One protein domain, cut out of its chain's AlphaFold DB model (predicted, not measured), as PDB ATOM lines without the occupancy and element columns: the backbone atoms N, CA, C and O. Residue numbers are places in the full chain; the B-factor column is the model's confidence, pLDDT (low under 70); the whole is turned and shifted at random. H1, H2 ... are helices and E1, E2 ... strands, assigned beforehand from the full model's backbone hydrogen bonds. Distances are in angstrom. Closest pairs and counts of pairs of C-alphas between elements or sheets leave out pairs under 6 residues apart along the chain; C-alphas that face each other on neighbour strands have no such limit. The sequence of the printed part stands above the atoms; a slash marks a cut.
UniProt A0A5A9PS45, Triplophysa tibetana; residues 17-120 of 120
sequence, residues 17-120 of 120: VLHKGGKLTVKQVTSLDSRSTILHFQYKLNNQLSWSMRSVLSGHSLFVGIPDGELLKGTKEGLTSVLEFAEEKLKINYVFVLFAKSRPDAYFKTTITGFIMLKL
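AT A GLANCE: This is residues 17 to 120 of the 120 residues of a protein of Triplophysa tibetana (UniProt A0A5A9PS45). One twisted sheet of seven strands curls round a single helix, H1, which covers one of its faces; the other face has no named helix. From the end of E6 an arm reaches away, and its residues 104 to 109 stick out free of the body. The printed part has 104 residues, with named elements in the order E1 E2 E3 E4 E5 H1 E6 E7; the sheet is mixed, ordered E1, E2, E3, E4, E5, E6, E7, with E5 and E6 parallel and the other neighbours antiparallel. The class is mixed, helices and strands, and the whole is compact, with a radius of gyration of the C-alphas of 14.0 A and spans of 40 by 36 by 25 A.

IN THESE COORDINATES: Find C-alpha 17 at (-7.150, 22.114, 36.861), where E1 begins and runs to residue 21. E2 holds residues 24 to 31 and is 20.8 A long from first to last C-alpha. E3, residues 36 to 44, covers 25.8 A, and E4, residues 50 to 58, covers 25.3 A. E5, residues 61 to 66, is 16.0 A long. Next look at C-alpha 75, at (-19.806, 36.921, 44.737): from there H1 runs 19.8 A to residue 88. E6, residues 94 to 99, and E7, residues 114 to 119, are 16.2 A and 16.4 A long; E7 ends with C-alpha 119 at (-32.300, 20.969, 41.785).

HOW THE PARTS SIT: Start at edge strand E1 and you meet a meander, E1 to E5, each strand the antiparallel neighbour of the one before. In hairpin E1 and E2, N 21 and O 24 are 2.9 A apart, within hydrogen-bond range; in E2 and E3, look at N 40 and O 27, 2.7 A. In E3 and E4, N 39 and O 55 are 2.8 A apart; in E4 and E5, N 63 and O 56, 2.8 A. E5, H1 and E6 form a strand-helix-strand unit, two parallel strands with a helix between, and its crossover is right-handed; N 64 and O 96 are 2.8 A apart. E6 and the other edge strand, E7, form a hairpin at 158 degrees, with N 118 and O 95 at 2.8 A. H1 is on the sheet: its closest C-alphas to E3 are those of Gly 78 and Tyr 43, 5.4 A apart, and to E4 those of Thr 75 and Trp 51, 6.6 A. In H1 every O i to N i+4 pair is within hydrogen-bond range. E1 and E7 are apart.

THE WHOLE: The two farthest C-alphas, of Gly 22 and Tyr 107, are 40.6 A apart. The printed part has no cut, and the link from E6 to E7, 14 residues, is long. Mean pLDDT of the printed part is 79.3; look for values under 70 at residues 67 to 73 and 100 to 114.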
ATOM      1  N   VAL A  17      -6.261  21.105  37.445       87.50
ATOM      2  CA  VAL A  17      -7.150  22.114  36.861       87.50
ATOM      3  C   VAL A  17      -8.184  21.401  35.990       87.50
ATOM      4  O   VAL A  17      -7.869  20.944  34.895       87.50
ATOM      5  N   LEU A  18      -9.425  21.325  36.470       87.75
ATOM      6  CA  LEU A  18     -10.540  20.729  35.732       87.75
ATOM      7  C   LEU A  18     -11.098  21.686  34.683       87.75
ATOM      8  O   LEU A  18     -11.561  21.269  33.623       87.75
ATOM      9  N   HIS A  19     -11.089  22.985  34.986       88.81
ATOM     10  CA  HIS A  19     -11.630  23.996  34.095       88.81
ATOM     11  C   HIS A  19     -10.981  25.355  34.318       88.81
ATOM     12  O   HIS A  19     -10.709  25.766  35.445       88.81
ATOM     13  N   LYS A  20     -10.783  26.089  33.227       89.38
ATOM     14  CA  LYS A  20     -10.370  27.489  33.245       89.38
ATOM     15  C   LYS A  20     -11.053  28.196  32.080       89.38
ATOM     16  O   LYS A  20     -10.641  28.027  30.936       89.38
ATOM     17  N   GLY A  21     -12.103  28.956  32.372       85.69
ATOM     18  CA  GLY A  21     -12.939  29.605  31.367       85.69
ATOM     19  C   GLY A  21     -13.446  30.959  31.846       85.69
ATOM     20  O   GLY A  21     -13.978  31.087  32.946       85.69
ATOM     21  N   GLY A  22     -13.263  31.991  31.018       85.69
ATOM     22  CA  GLY A  22     -13.675  33.357  31.342       85.69
ATOM     23  C   GLY A  22     -13.108  33.834  32.684       85.69
ATOM     24  O   GLY A  22     -11.902  34.042  32.822       85.69
ATOM     25  N   LYS A  23     -13.993  34.011  33.672       89.81
ATOM     26  CA  LYS A  23     -13.656  34.435  35.042       89.81
ATOM     27  C   LYS A  23     -13.572  33.279  36.046       89.81
ATOM     28  O   LYS A  23     -13.117  33.516  37.162       89.81
ATOM     29  N   LEU A  24     -13.977  32.061  35.680       90.62
ATOM     30  CA  LEU A  24     -14.039  30.904  36.571       90.62
ATOM     31  C   LEU A  24     -12.865  29.948  36.327       90.62
ATOM     32  O   LEU A  24     -12.575  29.535  35.205       90.62
ATOM     33  N   THR A  25     -12.196  29.563  37.406       92.25
ATOM     34  CA  THR A  25     -11.207  28.483  37.432       92.25
ATOM     35  C   THR A  25     -11.662  27.435  38.436       92.25
ATOM     36  O   THR A  25     -12.039  27.773  39.554       92.25
ATOM     37  N   VAL A  26     -11.625  26.167  38.042       91.56
ATOM     38  CA  VAL A  26     -12.021  25.023  38.862       91.56
ATOM     39  C   VAL A  26     -10.841  24.078  38.961       91.56
ATOM     40  O   VAL A  26     -10.292  23.648  37.945       91.56
ATOM     41  N   LYS A  27     -10.452  23.761  40.190       92.25
ATOM     42  CA  LYS A  27      -9.359  22.843  40.495       92.25
ATOM     43  C   LYS A  27      -9.870  21.710  41.363       92.25
ATOM     44  O   LYS A  27     -10.677  21.937  42.253       92.25
ATOM     45  N   GLN A  28      -9.387  20.507  41.131       90.12
ATOM     46  CA  GLN A  28      -9.558  19.374  42.021       90.12
ATOM     47  C   GLN A  28      -8.343  19.310  42.941       90.12
ATOM     48  O   GLN A  28      -7.232  19.121  42.464       90.12
ATOM     49  N   VAL A  29      -8.568  19.490  44.241       86.31
ATOM     50  CA  VAL A  29      -7.492  19.582  45.245       86.31
ATOM     51  C   VAL A  29      -7.151  18.210  45.810       86.31
ATOM     52  O   VAL A  29      -5.994  17.842  45.980       86.31
ATOM     53  N   THR A  30      -8.174  17.432  46.158       81.62
ATOM     54  CA  THR A  30      -7.994  16.141  46.829       81.62
ATOM     55  C   THR A  30      -9.201  15.261  46.568       81.62
ATOM     56  O   THR A  30     -10.337  15.722  46.681       81.62
ATOM     57  N   SER A  31      -8.972  13.992  46.258       79.81
ATOM     58  CA  SER A  31     -10.025  12.976  46.295       79.81
ATOM     59  C   SER A  31     -10.138  12.466  47.730       79.81
ATOM     60  O   SER A  31      -9.168  11.943  48.270       79.81
ATOM     61  N   LEU A  32     -11.287  12.682  48.372       73.94
ATOM     62  CA  LEU A  32     -11.521  12.279  49.761       73.94
ATOM     63  C   LEU A  32     -11.764  10.768  49.856       73.94
ATOM     64  O   LEU A  32     -11.256  10.110  50.758       73.94
ATOM     65  N   ASP A  33     -12.529  10.225  48.911       75.88
ATOM     66  CA  ASP A  33     -12.801   8.797  48.785       75.88
ATOM     67  C   ASP A  33     -12.979   8.413  47.297       75.88
ATOM     68  O   ASP A  33     -12.770   9.227  46.398       75.88
ATOM     69  N   SER A  34     -13.356   7.160  47.019       74.94
ATOM     70  CA  SER A  34     -13.584   6.655  45.647       74.94
ATOM     71  C   SER A  34     -14.697   7.364  44.849       74.94
ATOM     72  O   SER A  34     -14.784   7.185  43.636       74.94
ATOM     73  N   ARG A  35     -15.569   8.133  45.508       80.38
ATOM     74  CA  ARG A  35     -16.763   8.796  44.955       80.38
ATOM     75  C   ARG A  35     -16.847  10.293  45.276       80.38
ATOM     76  O   ARG A  35     -17.701  10.965  44.695       80.38
ATOM     77  N   SER A  36     -15.986  10.796  46.158       87.19
ATOM     78  CA  SER A  36     -16.014  12.147  46.704       87.19
ATOM     79  C   SER A  36     -14.702  12.873  46.441       87.19
ATOM     80  O   SER A  36     -13.627  12.425  46.844       87.19
ATOM     81  N   THR A  37     -14.801  14.054  45.847       90.44
ATOM     82  CA  THR A  37     -13.663  14.882  45.457       90.44
ATOM     83  C   THR A  37     -13.867  16.315  45.914       90.44
ATOM     84  O   THR A  37     -14.942  16.889  45.757       90.44
ATOM     85  N   ILE A  38     -12.820  16.929  46.451       89.31
ATOM     86  CA  ILE A  38     -12.814  18.336  46.833       89.31
ATOM     87  C   ILE A  38     -12.489  19.182  45.604       89.31
ATOM     88  O   ILE A  38     -11.388  19.104  45.049       89.31
ATOM     89  N   LEU A  39     -13.445  20.024  45.216       91.50
ATOM     90  CA  LEU A  39     -13.282  21.016  44.165       91.50
ATOM     91  C   LEU A  39     -13.086  22.403  44.775       91.50
ATOM     92  O   LEU A  39     -13.828  22.839  45.660       91.50
ATOM     93  N   HIS A  40     -12.090  23.112  44.268       91.00
ATOM     94  CA  HIS A  40     -11.793  24.492  44.583       91.00
ATOM     95  C   HIS A  40     -12.172  25.377  43.398       91.00
ATOM     96  O   HIS A  40     -11.581  25.312  42.318       91.00
ATOM     97  N   PHE A  41     -13.182  26.205  43.624       90.06
ATOM     98  CA  PHE A  41     -13.662  27.198  42.685       90.06
ATOM     99  C   PHE A  41     -12.989  28.532  42.972       90.06
ATOM    100  O   PHE A  41     -12.976  28.992  44.112       90.06
ATOM    101  N   GLN A  42     -12.457  29.170  41.938       90.38
ATOM    102  CA  GLN A  42     -11.893  30.508  42.004       90.38
ATOM    103  C   GLN A  42     -12.530  31.367  40.916       90.38
ATOM    104  O   GLN A  42     -12.364  31.111  39.725       90.38
ATOM    105  N   TYR A  43     -13.252  32.401  41.329       89.19
ATOM    106  CA  TYR A  43     -13.901  33.356  40.451       89.19
ATOM    107  C   TYR A  43     -13.206  34.713  40.525       89.19
ATOM    108  O   TYR A  43     -13.068  35.314  41.590       89.19
ATOM    109  N   LYS A  44     -12.771  35.228  39.379       90.31
ATOM    110  CA  LYS A  44     -12.115  36.529  39.278       90.31
ATOM    111  C   LYS A  44     -13.165  37.643  39.214       90.31
ATOM    112  O   LYS A  44     -13.805  37.837  38.183       90.31
ATOM    113  N   LEU A  45     -13.314  38.389  40.309       83.38
ATOM    114  CA  LEU A  45     -14.263  39.502  40.429       83.38
ATOM    115  C   LEU A  45     -13.775  40.715  39.627       83.38
ATOM    116  O   LEU A  45     -14.493  41.253  38.785       83.38
ATOM    117  N   ASN A  46     -12.522  41.109  39.856       79.88
ATOM    118  CA  ASN A  46     -11.831  42.170  39.129       79.88
ATOM    119  C   ASN A  46     -10.340  41.805  38.962       79.88
ATOM    120  O   ASN A  46      -9.931  40.683  39.261       79.88
ATOM    121  N   ASN A  47      -9.508  42.712  38.441       77.50
ATOM    122  CA  ASN A  47      -8.093  42.398  38.201       77.50
ATOM    123  C   ASN A  47      -7.262  42.145  39.468       77.50
ATOM    124  O   ASN A  47      -6.196  41.549  39.347       77.50
ATOM    125  N   GLN A  48      -7.747  42.544  40.644       77.88
ATOM    126  CA  GLN A  48      -7.034  42.444  41.922       77.88
ATOM    127  C   GLN A  48      -7.754  41.568  42.960       77.88
ATOM    128  O   GLN A  48      -7.157  41.197  43.964       77.88
ATOM    129  N   LEU A  49      -9.019  41.218  42.723       84.56
ATOM    130  CA  LEU A  49      -9.881  40.516  43.663       84.56
ATOM    131  C   LEU A  49     -10.434  39.245  43.023       84.56
ATOM    132  O   LEU A  49     -11.079  39.281  41.969       84.56
ATOM    133  N   SER A  50     -10.224  38.120  43.697       83.94
ATOM    134  CA  SER A  50     -10.849  36.845  43.360       83.94
ATOM    135  C   SER A  50     -11.592  36.294  44.562       83.94
ATOM    136  O   SER A  50     -11.057  36.278  45.667       83.94
ATOM    137  N   TRP A  51     -12.796  35.805  44.320       85.94
ATOM    138  CA  TRP A  51     -13.534  34.996  45.268       85.94
ATOM    139  C   TRP A  51     -13.111  33.540  45.113       85.94
ATOM    140  O   TRP A  51     -12.961  33.054  43.991       85.94
ATOM    141  N   SER A  52     -12.905  32.844  46.221       85.50
ATOM    142  CA  SER A  52     -12.596  31.422  46.218       85.50
ATOM    143  C   SER A  52     -13.516  30.666  47.161       85.50
ATOM    144  O   SER A  52     -13.959  31.185  48.185       85.50
ATOM    145  N   MET A  53     -13.825  29.427  46.792       85.81
ATOM    146  CA  MET A  53     -14.748  28.585  47.532       85.81
ATOM    147  C   MET A  53     -14.369  27.120  47.384       85.81
ATOM    148  O   MET A  53     -14.092  26.634  46.286       85.81
ATOM    149  N   ARG A  54     -14.379  26.402  48.507       87.56
ATOM    150  CA  ARG A  54     -14.214  24.951  48.520       87.56
ATOM    151  C   ARG A  54     -15.573  24.277  48.512       87.56
ATOM    152  O   ARG A  54     -16.516  24.727  49.159       87.56
ATOM    153  N   SER A  55     -15.638  23.179  47.787       89.50
ATOM    154  CA  SER A  55     -16.832  22.369  47.631       89.50
ATOM    155  C   SER A  55     -16.451  20.900  47.573       89.50
ATOM    156  O   SER A  55     -15.301  20.559  47.290       89.50
ATOM    157  N   VAL A  56     -17.416  20.035  47.842       90.44
ATOM    158  CA  VAL A  56     -17.239  18.589  47.744       90.44
ATOM    159  C   VAL A  56     -18.197  18.074  46.687       90.44
ATOM    160  O   VAL A  56     -19.404  18.241  46.809       90.44
ATOM    161  N   LEU A  57     -17.664  17.469  45.637       90.06
ATOM    162  CA  LEU A  57     -18.433  16.726  44.653       90.06
ATOM    163  C   LEU A  57     -18.515  15.277  45.118       90.06
ATOM    164  O   LEU A  57     -17.479  14.645  45.274       90.06
ATOM    165  N   SER A  58     -19.720  14.755  45.318       89.19
ATOM    166  CA  SER A  58     -19.959  13.352  45.657       89.19
ATOM    167  C   SER A  58     -21.026  12.783  44.727       89.19
ATOM    168  O   SER A  58     -22.202  13.144  44.821       89.19
ATOM    169  N   GLY A  59     -20.630  11.891  43.817       87.25
ATOM    170  CA  GLY A  59     -21.522  11.362  42.781       87.25
ATOM    171  C   GLY A  59     -22.138  12.476  41.921       87.25
ATOM    172  O   GLY A  59     -21.418  13.224  41.272       87.25
ATOM    173  N   HIS A  60     -23.472  12.606  41.944       86.69
ATOM    174  CA  HIS A  60     -24.225  13.647  41.218       86.69
ATOM    175  C   HIS A  60     -24.692  14.795  42.125       86.69
ATOM    176  O   HIS A  60     -25.732  15.414  41.875       86.69
ATOM    177  N   SER A  61     -23.976  15.040  43.221       89.69
ATOM    178  CA  SER A  61     -24.314  16.078  44.192       89.69
ATOM    179  C   SER A  61     -23.097  16.919  44.544       89.69
ATOM    180  O   SER A  61     -22.037  16.382  44.860       89.69
ATOM    181  N   LEU A  62     -23.255  18.240  44.508       91.12
ATOM    182  CA  LEU A  62     -22.204  19.185  44.881       91.12
ATOM    183  C   LEU A  62     -22.563  19.891  46.183       91.12
ATOM    184  O   LEU A  62     -23.629  20.485  46.309       91.12
ATOM    185  N   PHE A  63     -21.651  19.852  47.140       88.44
ATOM    186  CA  PHE A  63     -21.771  20.486  48.442       88.44
ATOM    187  C   PHE A  63     -20.949  21.763  48.446       88.44
ATOM    188  O   PHE A  63     -19.727  21.722  48.322       88.44
ATOM    189  N   VAL A  64     -21.620  22.896  48.573       87.56
ATOM    190  CA  VAL A  64     -21.048  24.228  48.425       87.56
ATOM    191  C   VAL A  64     -21.159  24.971  49.750       87.56
ATOM    192  O   VAL A  64     -22.261  25.273  50.194       87.56
ATOM    193  N   GLY A  65     -20.031  25.259  50.400       81.81
ATOM    194  CA  GLY A  65     -20.021  26.029  51.644       81.81
ATOM    195  C   GLY A  65     -19.941  27.526  51.368       81.81
ATOM    196  O   GLY A  65     -18.946  27.985  50.808       81.81
ATOM    197  N   ILE A  66     -20.953  28.288  51.783       77.25
ATOM    198  CA  ILE A  66     -20.899  29.751  51.720       77.25
ATOM    199  C   ILE A  66     -20.211  30.257  52.996       77.25
ATOM    200  O   ILE A  66     -20.652  29.901  54.092       77.25
ATOM    201  N   PRO A  67     -19.120  31.039  52.889       66.06
ATOM    202  CA  PRO A  67     -18.443  31.578  54.061       66.06
ATOM    203  C   PRO A  67     -19.349  32.554  54.820       66.06
ATOM    204  O   PRO A  67     -20.084  33.332  54.212       66.06
ATOM    205  N   ASP A  68     -19.262  32.520  56.151       59.38
ATOM    206  CA  ASP A  68     -19.936  33.476  57.027       59.38
ATOM    207  C   ASP A  68     -19.350  34.882  56.838       59.38
ATOM    208  O   ASP A  68     -18.145  35.086  57.000       59.38
ATOM    209  N   GLY A  69     -20.201  35.857  56.509       62.78
ATOM    210  CA  GLY A  69     -19.814  37.260  56.363       62.78
ATOM    211  C   GLY A  69     -20.562  37.985  55.247       62.78
ATOM    212  O   GLY A  69     -21.456  37.433  54.604       62.78
ATOM    213  N   GLU A  70     -20.193  39.243  55.012       60.66
ATOM    214  CA  GLU A  70     -20.706  39.996  53.870       60.66
ATOM    215  C   GLU A  70     -20.171  39.398  52.566       60.66
ATOM    216  O   GLU A  70     -18.963  39.353  52.316       60.66
ATOM    217  N   LEU A  71     -21.085  38.944  51.710       68.31
ATOM    218  CA  LEU A  71     -20.739  38.532  50.359       68.31
ATOM    219  C   LEU A  71     -20.216  39.756  49.603       68.31
ATOM    220  O   LEU A  71     -20.964  40.695  49.325       68.31
ATOM    221  N   LEU A  72     -18.928  39.731  49.251       68.25
ATOM    222  CA  LEU A  72     -18.306  40.779  48.447       68.25
ATOM    223  C   LEU A  72     -19.128  41.010  47.174       68.25
ATOM    224  O   LEU A  72     -19.617  40.057  46.556       68.25
ATOM    225  N   LYS A  73     -19.256  42.271  46.753       69.44
ATOM    226  CA  LYS A  73     -19.967  42.633  45.521       69.44
ATOM    227  C   LYS A  73     -19.350  41.877  44.334       69.44
ATOM    228  O   LYS A  73     -18.159  42.022  44.065       69.44
ATOM    229  N   GLY A  74     -20.147  41.049  43.659       73.12
ATOM    230  CA  GLY A  74     -19.690  40.150  42.591       73.12
ATOM    231  C   GLY A  74     -19.659  38.654  42.970       73.12
ATOM    232  O   GLY A  74     -19.522  37.790  42.102       73.12
ATOM    233  N   THR A  75     -19.779  38.320  44.263       76.88
ATOM    234  CA  THR A  75     -19.806  36.921  44.737       76.88
ATOM    235  C   THR A  75     -21.043  36.181  44.232       76.88
ATOM    236  O   THR A  75     -20.982  34.979  43.990       76.88
ATOM    237  N   LYS A  76     -22.154  36.896  44.013       82.44
ATOM    238  CA  LYS A  76     -23.378  36.335  43.431       82.44
ATOM    239  C   LYS A  76     -23.116  35.789  42.027       82.44
ATOM    240  O   LYS A  76     -23.478  34.658  41.745       82.44
ATOM    241  N   GLU A  77     -22.435  36.557  41.186       85.75
ATOM    242  CA  GLU A  77     -22.045  36.173  39.829       85.75
ATOM    243  C   GLU A  77     -21.054  35.006  39.843       85.75
ATOM    244  O   GLU A  77     -21.139  34.104  39.009       85.75
ATOM    245  N   GLY A  78     -20.142  34.996  40.821       85.75
ATOM    246  CA  GLY A  78     -19.258  33.861  41.058       85.75
ATOM    247  C   GLY A  78     -20.028  32.592  41.409       85.75
ATOM    248  O   GLY A  78     -19.777  31.547  40.815       85.75
ATOM    249  N   LEU A  79     -20.996  32.683  42.323       84.81
ATOM    250  CA  LEU A  79     -21.833  31.554  42.718       84.81
ATOM    251  C   LEU A  79     -22.691  31.057  41.548       84.81
ATOM    252  O   LEU A  79     -22.735  29.853  41.316       84.81
ATOM    253  N   THR A  80     -23.296  31.958  40.769       86.88
ATOM    254  CA  THR A  80     -24.016  31.607  39.534       86.88
ATOM    255  C   THR A  80     -23.109  30.858  38.559       86.88
ATOM    256  O   THR A  80     -23.477  29.779  38.110       86.88
ATOM    257  N   SER A  81     -21.892  31.354  38.316       88.62
ATOM    258  CA  SER A  81     -20.934  30.692  37.414       88.62
ATOM    259  C   SER A  81     -20.551  29.288  37.899       88.62
ATOM    260  O   SER A  81     -20.345  28.380  37.097       88.62
ATOM    261  N   VAL A  82     -20.438  29.096  39.219       88.75
ATOM    262  CA  VAL A  82     -20.181  27.776  39.815       88.75
ATOM    263  C   VAL A  82     -21.362  26.833  39.589       88.75
ATOM    264  O   VAL A  82     -21.136  25.677  39.241       88.75
ATOM    265  N   LEU A  83     -22.599  27.309  39.762       88.56
ATOM    266  CA  LEU A  83     -23.807  26.508  39.540       88.56
ATOM    267  C   LEU A  83     -23.965  26.112  38.065       88.56
ATOM    268  O   LEU A  83     -24.155  24.932  37.788       88.56
ATOM    269  N   GLU A  84     -23.784  27.054  37.137       89.19
ATOM    270  CA  GLU A  84     -23.802  26.795  35.687       89.19
ATOM    271  C   GLU A  84     -22.736  25.766  35.290       89.19
ATOM    272  O   GLU A  84     -23.017  24.795  34.591       89.19
ATOM    273  N   PHE A  85     -21.504  25.920  35.792       89.12
ATOM    274  CA  PHE A  85     -20.445  24.939  35.558       89.12
ATOM    275  C   PHE A  85     -20.828  23.555  36.088       89.12
ATOM    276  O   PHE A  85     -20.562  22.537  35.444       89.12
ATOM    277  N   ALA A  86     -21.435  23.501  37.270       89.06
ATOM    278  CA  ALA A  86     -21.815  22.245  37.882       89.06
ATOM    279  C   ALA A  86     -22.906  21.526  37.066       89.06
ATOM    280  O   ALA A  86     -22.785  20.330  36.797       89.06
ATOM    281  N   GLU A  87     -23.908  22.257  36.589       87.50
ATOM    282  CA  GLU A  87     -24.949  21.726  35.709       87.50
ATOM    283  C   GLU A  87     -24.379  21.269  34.356       87.50
ATOM    284  O   GLU A  87     -24.537  20.117  33.942       87.50
ATOM    285  N   GLU A  88     -23.656  22.150  33.663       88.19
ATOM    286  CA  GLU A  88     -23.250  21.906  32.283       88.19
ATOM    287  C   GLU A  88     -22.082  20.932  32.163       88.19
ATOM    288  O   GLU A  88     -22.082  20.079  31.267       88.19
ATOM    289  N   LYS A  89     -21.068  21.083  33.025       87.56
ATOM    290  CA  LYS A  89     -19.789  20.365  32.929       87.56
ATOM    291  C   LYS A  89     -19.733  19.165  33.854       87.56
ATOM    292  O   LYS A  89     -19.258  18.119  33.423       87.56
ATOM    293  N   LEU A  90     -20.213  19.297  35.093       86.44
ATOM    294  CA  LEU A  90     -20.224  18.180  36.044       86.44
ATOM    295  C   LEU A  90     -21.463  17.284  35.896       86.44
ATOM    296  O   LEU A  90     -21.448  16.174  36.421       86.44
ATOM    297  N   LYS A  91     -22.505  17.723  35.166       87.38
ATOM    298  CA  LYS A  91     -23.749  16.959  34.936       87.38
ATOM    299  C   LYS A  91     -24.360  16.443  36.244       87.38
ATOM    300  O   LYS A  91     -24.789  15.288  36.353       87.38
ATOM    301  N   ILE A  92     -24.348  17.297  37.264       88.75
ATOM    302  CA  ILE A  92     -24.954  16.999  38.560       88.75
ATOM    303  C   ILE A  92     -26.413  17.450  38.577       88.75
ATOM    304  O   ILE A  92     -26.779  18.406  37.904       88.75
ATOM    305  N   ASN A  93     -27.224  16.792  39.402       87.75
ATOM    306  CA  ASN A  93     -28.655  17.093  39.511       87.75
ATOM    307  C   ASN A  93     -28.996  17.896  40.773       87.75
ATOM    308  O   ASN A  93     -30.070  18.484  40.864       87.75
ATOM    309  N   TYR A  94     -28.112  17.870  41.773       88.69
ATOM    310  CA  TYR A  94     -28.374  18.440  43.089       88.69
ATOM    311  C   TYR A  94     -27.189  19.264  43.578       88.69
ATOM    312  O   TYR A  94     -26.044  18.808  43.554       88.69
ATOM    313  N   VAL A  95     -27.478  20.453  44.095       88.88
ATOM    314  CA  VAL A  95     -26.509  21.284  44.809       88.88
ATOM    315  C   VAL A  95     -27.006  21.524  46.222       88.88
ATOM    316  O   VAL A  95     -28.124  21.984  46.431       88.88
ATOM    317  N   PHE A  96     -26.158  21.227  47.194       87.62
ATOM    318  CA  PHE A  96     -26.392  21.491  48.603       87.62
ATOM    319  C   PHE A  96     -25.576  22.707  49.011       87.62
ATOM    320  O   PHE A  96     -24.353  22.636  49.120       87.62
ATOM    321  N   VAL A  97     -26.249  23.827  49.241       84.50
ATOM    322  CA  VAL A  97     -25.615  25.052  49.728       84.50
ATOM    323  C   VAL A  97     -25.639  25.026  51.249       84.50
ATOM    324  O   VAL A  97     -26.716  25.045  51.840       84.50
ATOM    325  N   LEU A  98     -24.467  24.946  51.878       79.69
ATOM    326  CA  LEU A  98     -24.312  24.902  53.327       79.69
ATOM    327  C   LEU A  98     -24.054  26.301  53.877       79.69
ATOM    328  O   LEU A  98     -23.135  26.991  53.430       79.69
ATOM    329  N   PHE A  99     -24.832  26.666  54.894       73.25
ATOM    330  CA  PHE A  99     -24.650  27.896  55.653       73.25
ATOM    331  C   PHE A  99     -24.066  27.530  57.012       73.25
ATOM    332  O   PHE A  99     -24.681  26.803  57.806       73.25
ATOM    333  N   ALA A 100     -22.848  28.000  57.264       63.91
ATOM    334  CA  ALA A 100     -22.322  27.990  58.614       63.91
ATOM    335  C   ALA A 100     -23.081  29.038  59.447       63.91
ATOM    336  O   ALA A 100     -23.717  29.945  58.918       63.91
ATOM    337  N   LYS A 101     -23.120  28.841  60.763       52.16
ATOM    338  CA  LYS A 101     -23.502  29.890  61.702       52.16
ATOM    339  C   LYS A 101     -22.278  30.104  62.563       52.16
ATOM    340  O   LYS A 101     -21.992  29.268  63.420       52.16
ATOM    341  N   SER A 102     -21.540  31.174  62.291       49.97
ATOM    342  CA  SER A 102     -20.370  31.561  63.073       49.97
ATOM    343  C   SER A 102     -20.775  31.725  64.538       49.97
ATOM    344  O   SER A 102     -21.456  32.680  64.917       49.97
ATOM    345  N   ARG A 103     -20.421  30.736  65.360       45.56
ATOM    346  CA  ARG A 103     -20.441  30.845  66.815       45.56
ATOM    347  C   ARG A 103     -18.988  30.957  67.285       45.56
ATOM    348  O   ARG A 103     -18.188  30.098  66.916       45.56
ATOM    349  N   PRO A 104     -18.628  32.009  68.041       45.97
ATOM    350  CA  PRO A 104     -17.250  32.272  68.460       45.97
ATOM    351  C   PRO A 104     -16.762  31.371  69.609       45.97
ATOM    352  O   PRO A 104     -15.612  31.471  70.030       45.97
ATOM    353  N   ASP A 105     -17.608  30.489  70.132       47.53
ATOM    354  CA  ASP A 105     -17.284  29.534  71.181       47.53
ATOM    355  C   ASP A 105     -16.409  28.401  70.612       47.53
ATOM    356  O   ASP A 105     -16.867  27.433  70.003       47.53
ATOM    357  N   ALA A 106     -15.102  28.588  70.791       53.09
ATOM    358  CA  ALA A 106     -13.996  27.784  70.294       53.09
ATOM    359  C   ALA A 106     -13.915  26.377  70.914       53.09
ATOM    360  O   ALA A 106     -12.923  26.042  71.544       53.09
ATOM    361  N   TYR A 107     -14.922  25.533  70.698       44.28
ATOM    362  CA  TYR A 107     -14.823  24.083  70.870       44.28
ATOM    363  C   TYR A 107     -15.706  23.382  69.833       44.28
ATOM    364  O   TYR A 107     -16.848  23.018  70.078       44.28
ATOM    365  N   PHE A 108     -15.142  23.207  68.639       45.69
ATOM    366  CA  PHE A 108     -15.380  22.046  67.780       45.69
ATOM    367  C   PHE A 108     -16.846  21.596  67.605       45.69
ATOM    368  O   PHE A 108     -17.273  20.578  68.142       45.69
ATOM    369  N   LYS A 109     -17.600  22.304  66.759       42.66
ATOM    370  CA  LYS A 109     -18.604  21.702  65.865       42.66
ATOM    371  C   LYS A 109     -19.079  22.761  64.881       42.66
ATOM    372  O   LYS A 109     -19.863  23.636  65.242       42.66
ATOM    373  N   THR A 110     -18.649  22.661  63.622       46.28
ATOM    374  CA  THR A 110     -19.347  23.289  62.493       46.28
ATOM    375  C   THR A 110     -20.747  22.681  62.437       46.28
ATOM    376  O   THR A 110     -20.998  21.698  61.745       46.28
ATOM    377  N   THR A 111     -21.653  23.203  63.258       48.34
ATOM    378  CA  THR A 111     -23.059  22.825  63.233       48.34
ATOM    379  C   THR A 111     -23.614  23.464  61.972       48.34
ATOM    380  O   THR A 111     -23.927  24.655  61.967       48.34
ATOM    381  N   ILE A 112     -23.653  22.696  60.877       57.09
ATOM    382  CA  ILE A 112     -24.384  23.069  59.664       57.09
ATOM    383  C   ILE A 112     -25.802  23.381  60.131       57.09
ATOM    384  O   ILE A 112     -26.539  22.490  60.542       57.09
ATOM    385  N   THR A 113     -26.138  24.667  60.174       57.97
ATOM    386  CA  THR A 113     -27.398  25.122  60.780       57.97
ATOM    387  C   THR A 113     -28.543  25.006  59.777       57.97
ATOM    388  O   THR A 113     -29.704  24.909  60.159       57.97
ATOM    389  N   GLY A 114     -28.209  24.948  58.491       64.81
ATOM    390  CA  GLY A 114     -29.140  24.647  57.424       64.81
ATOM    391  C   GLY A 114     -28.404  24.390  56.119       64.81
ATOM    392  O   GLY A 114     -27.247  24.780  55.937       64.81
ATOM    393  N   PHE A 115     -29.106  23.733  55.209       76.31
ATOM    394  CA  PHE A 115     -28.703  23.614  53.821       76.31
ATOM    395  C   PHE A 115     -29.903  23.915  52.930       76.31
ATOM    396  O   PHE A 115     -31.044  23.632  53.293       76.31
ATOM    397  N   ILE A 116     -29.642  24.479  51.756       79.81
ATOM    398  CA  ILE A 116     -30.642  24.585  50.695       79.81
ATOM    399  C   ILE A 116     -30.262  23.577  49.623       79.81
ATOM    400  O   ILE A 116     -29.134  23.584  49.133       79.81
ATOM    401  N   MET A 117     -31.208  22.701  49.287       83.50
ATOM    402  CA  MET A 117     -31.081  21.798  48.154       83.50
ATOM    403  C   MET A 117     -31.652  22.489  46.921       83.50
ATOM    404  O   MET A 117     -32.844  22.785  46.862       83.50
ATOM    405  N   LEU A 118     -30.796  22.730  45.939       82.69
ATOM    406  CA  LEU A 118     -31.177  23.212  44.622       82.69
ATOM    407  C   LEU A 118     -31.158  22.026  43.667       82.69
ATOM    408  O   LEU A 118     -30.159  21.310  43.582       82.69
ATOM    409  N   LYS A 119     -32.273  21.815  42.971       83.56
ATOM    410  CA  LYS A 119     -32.300  20.969  41.785       83.56
ATOM    411  C   LYS A 119     -31.941  21.861  40.603       83.56
ATOM    412  O   LYS A 119     -32.593  22.890  40.433       83.56
ATOM    413  N   LEU A 120     -30.882  21.488  39.894       79.12
ATOM    414  CA  LEU A 120     -30.493  22.127  38.641       79.12
ATOM    415  C   LEU A 120     -31.407  21.616  37.521       79.12
ATOM    416  O   LEU A 120     -31.749  20.405  37.556       79.12
TER     417      LEU A 120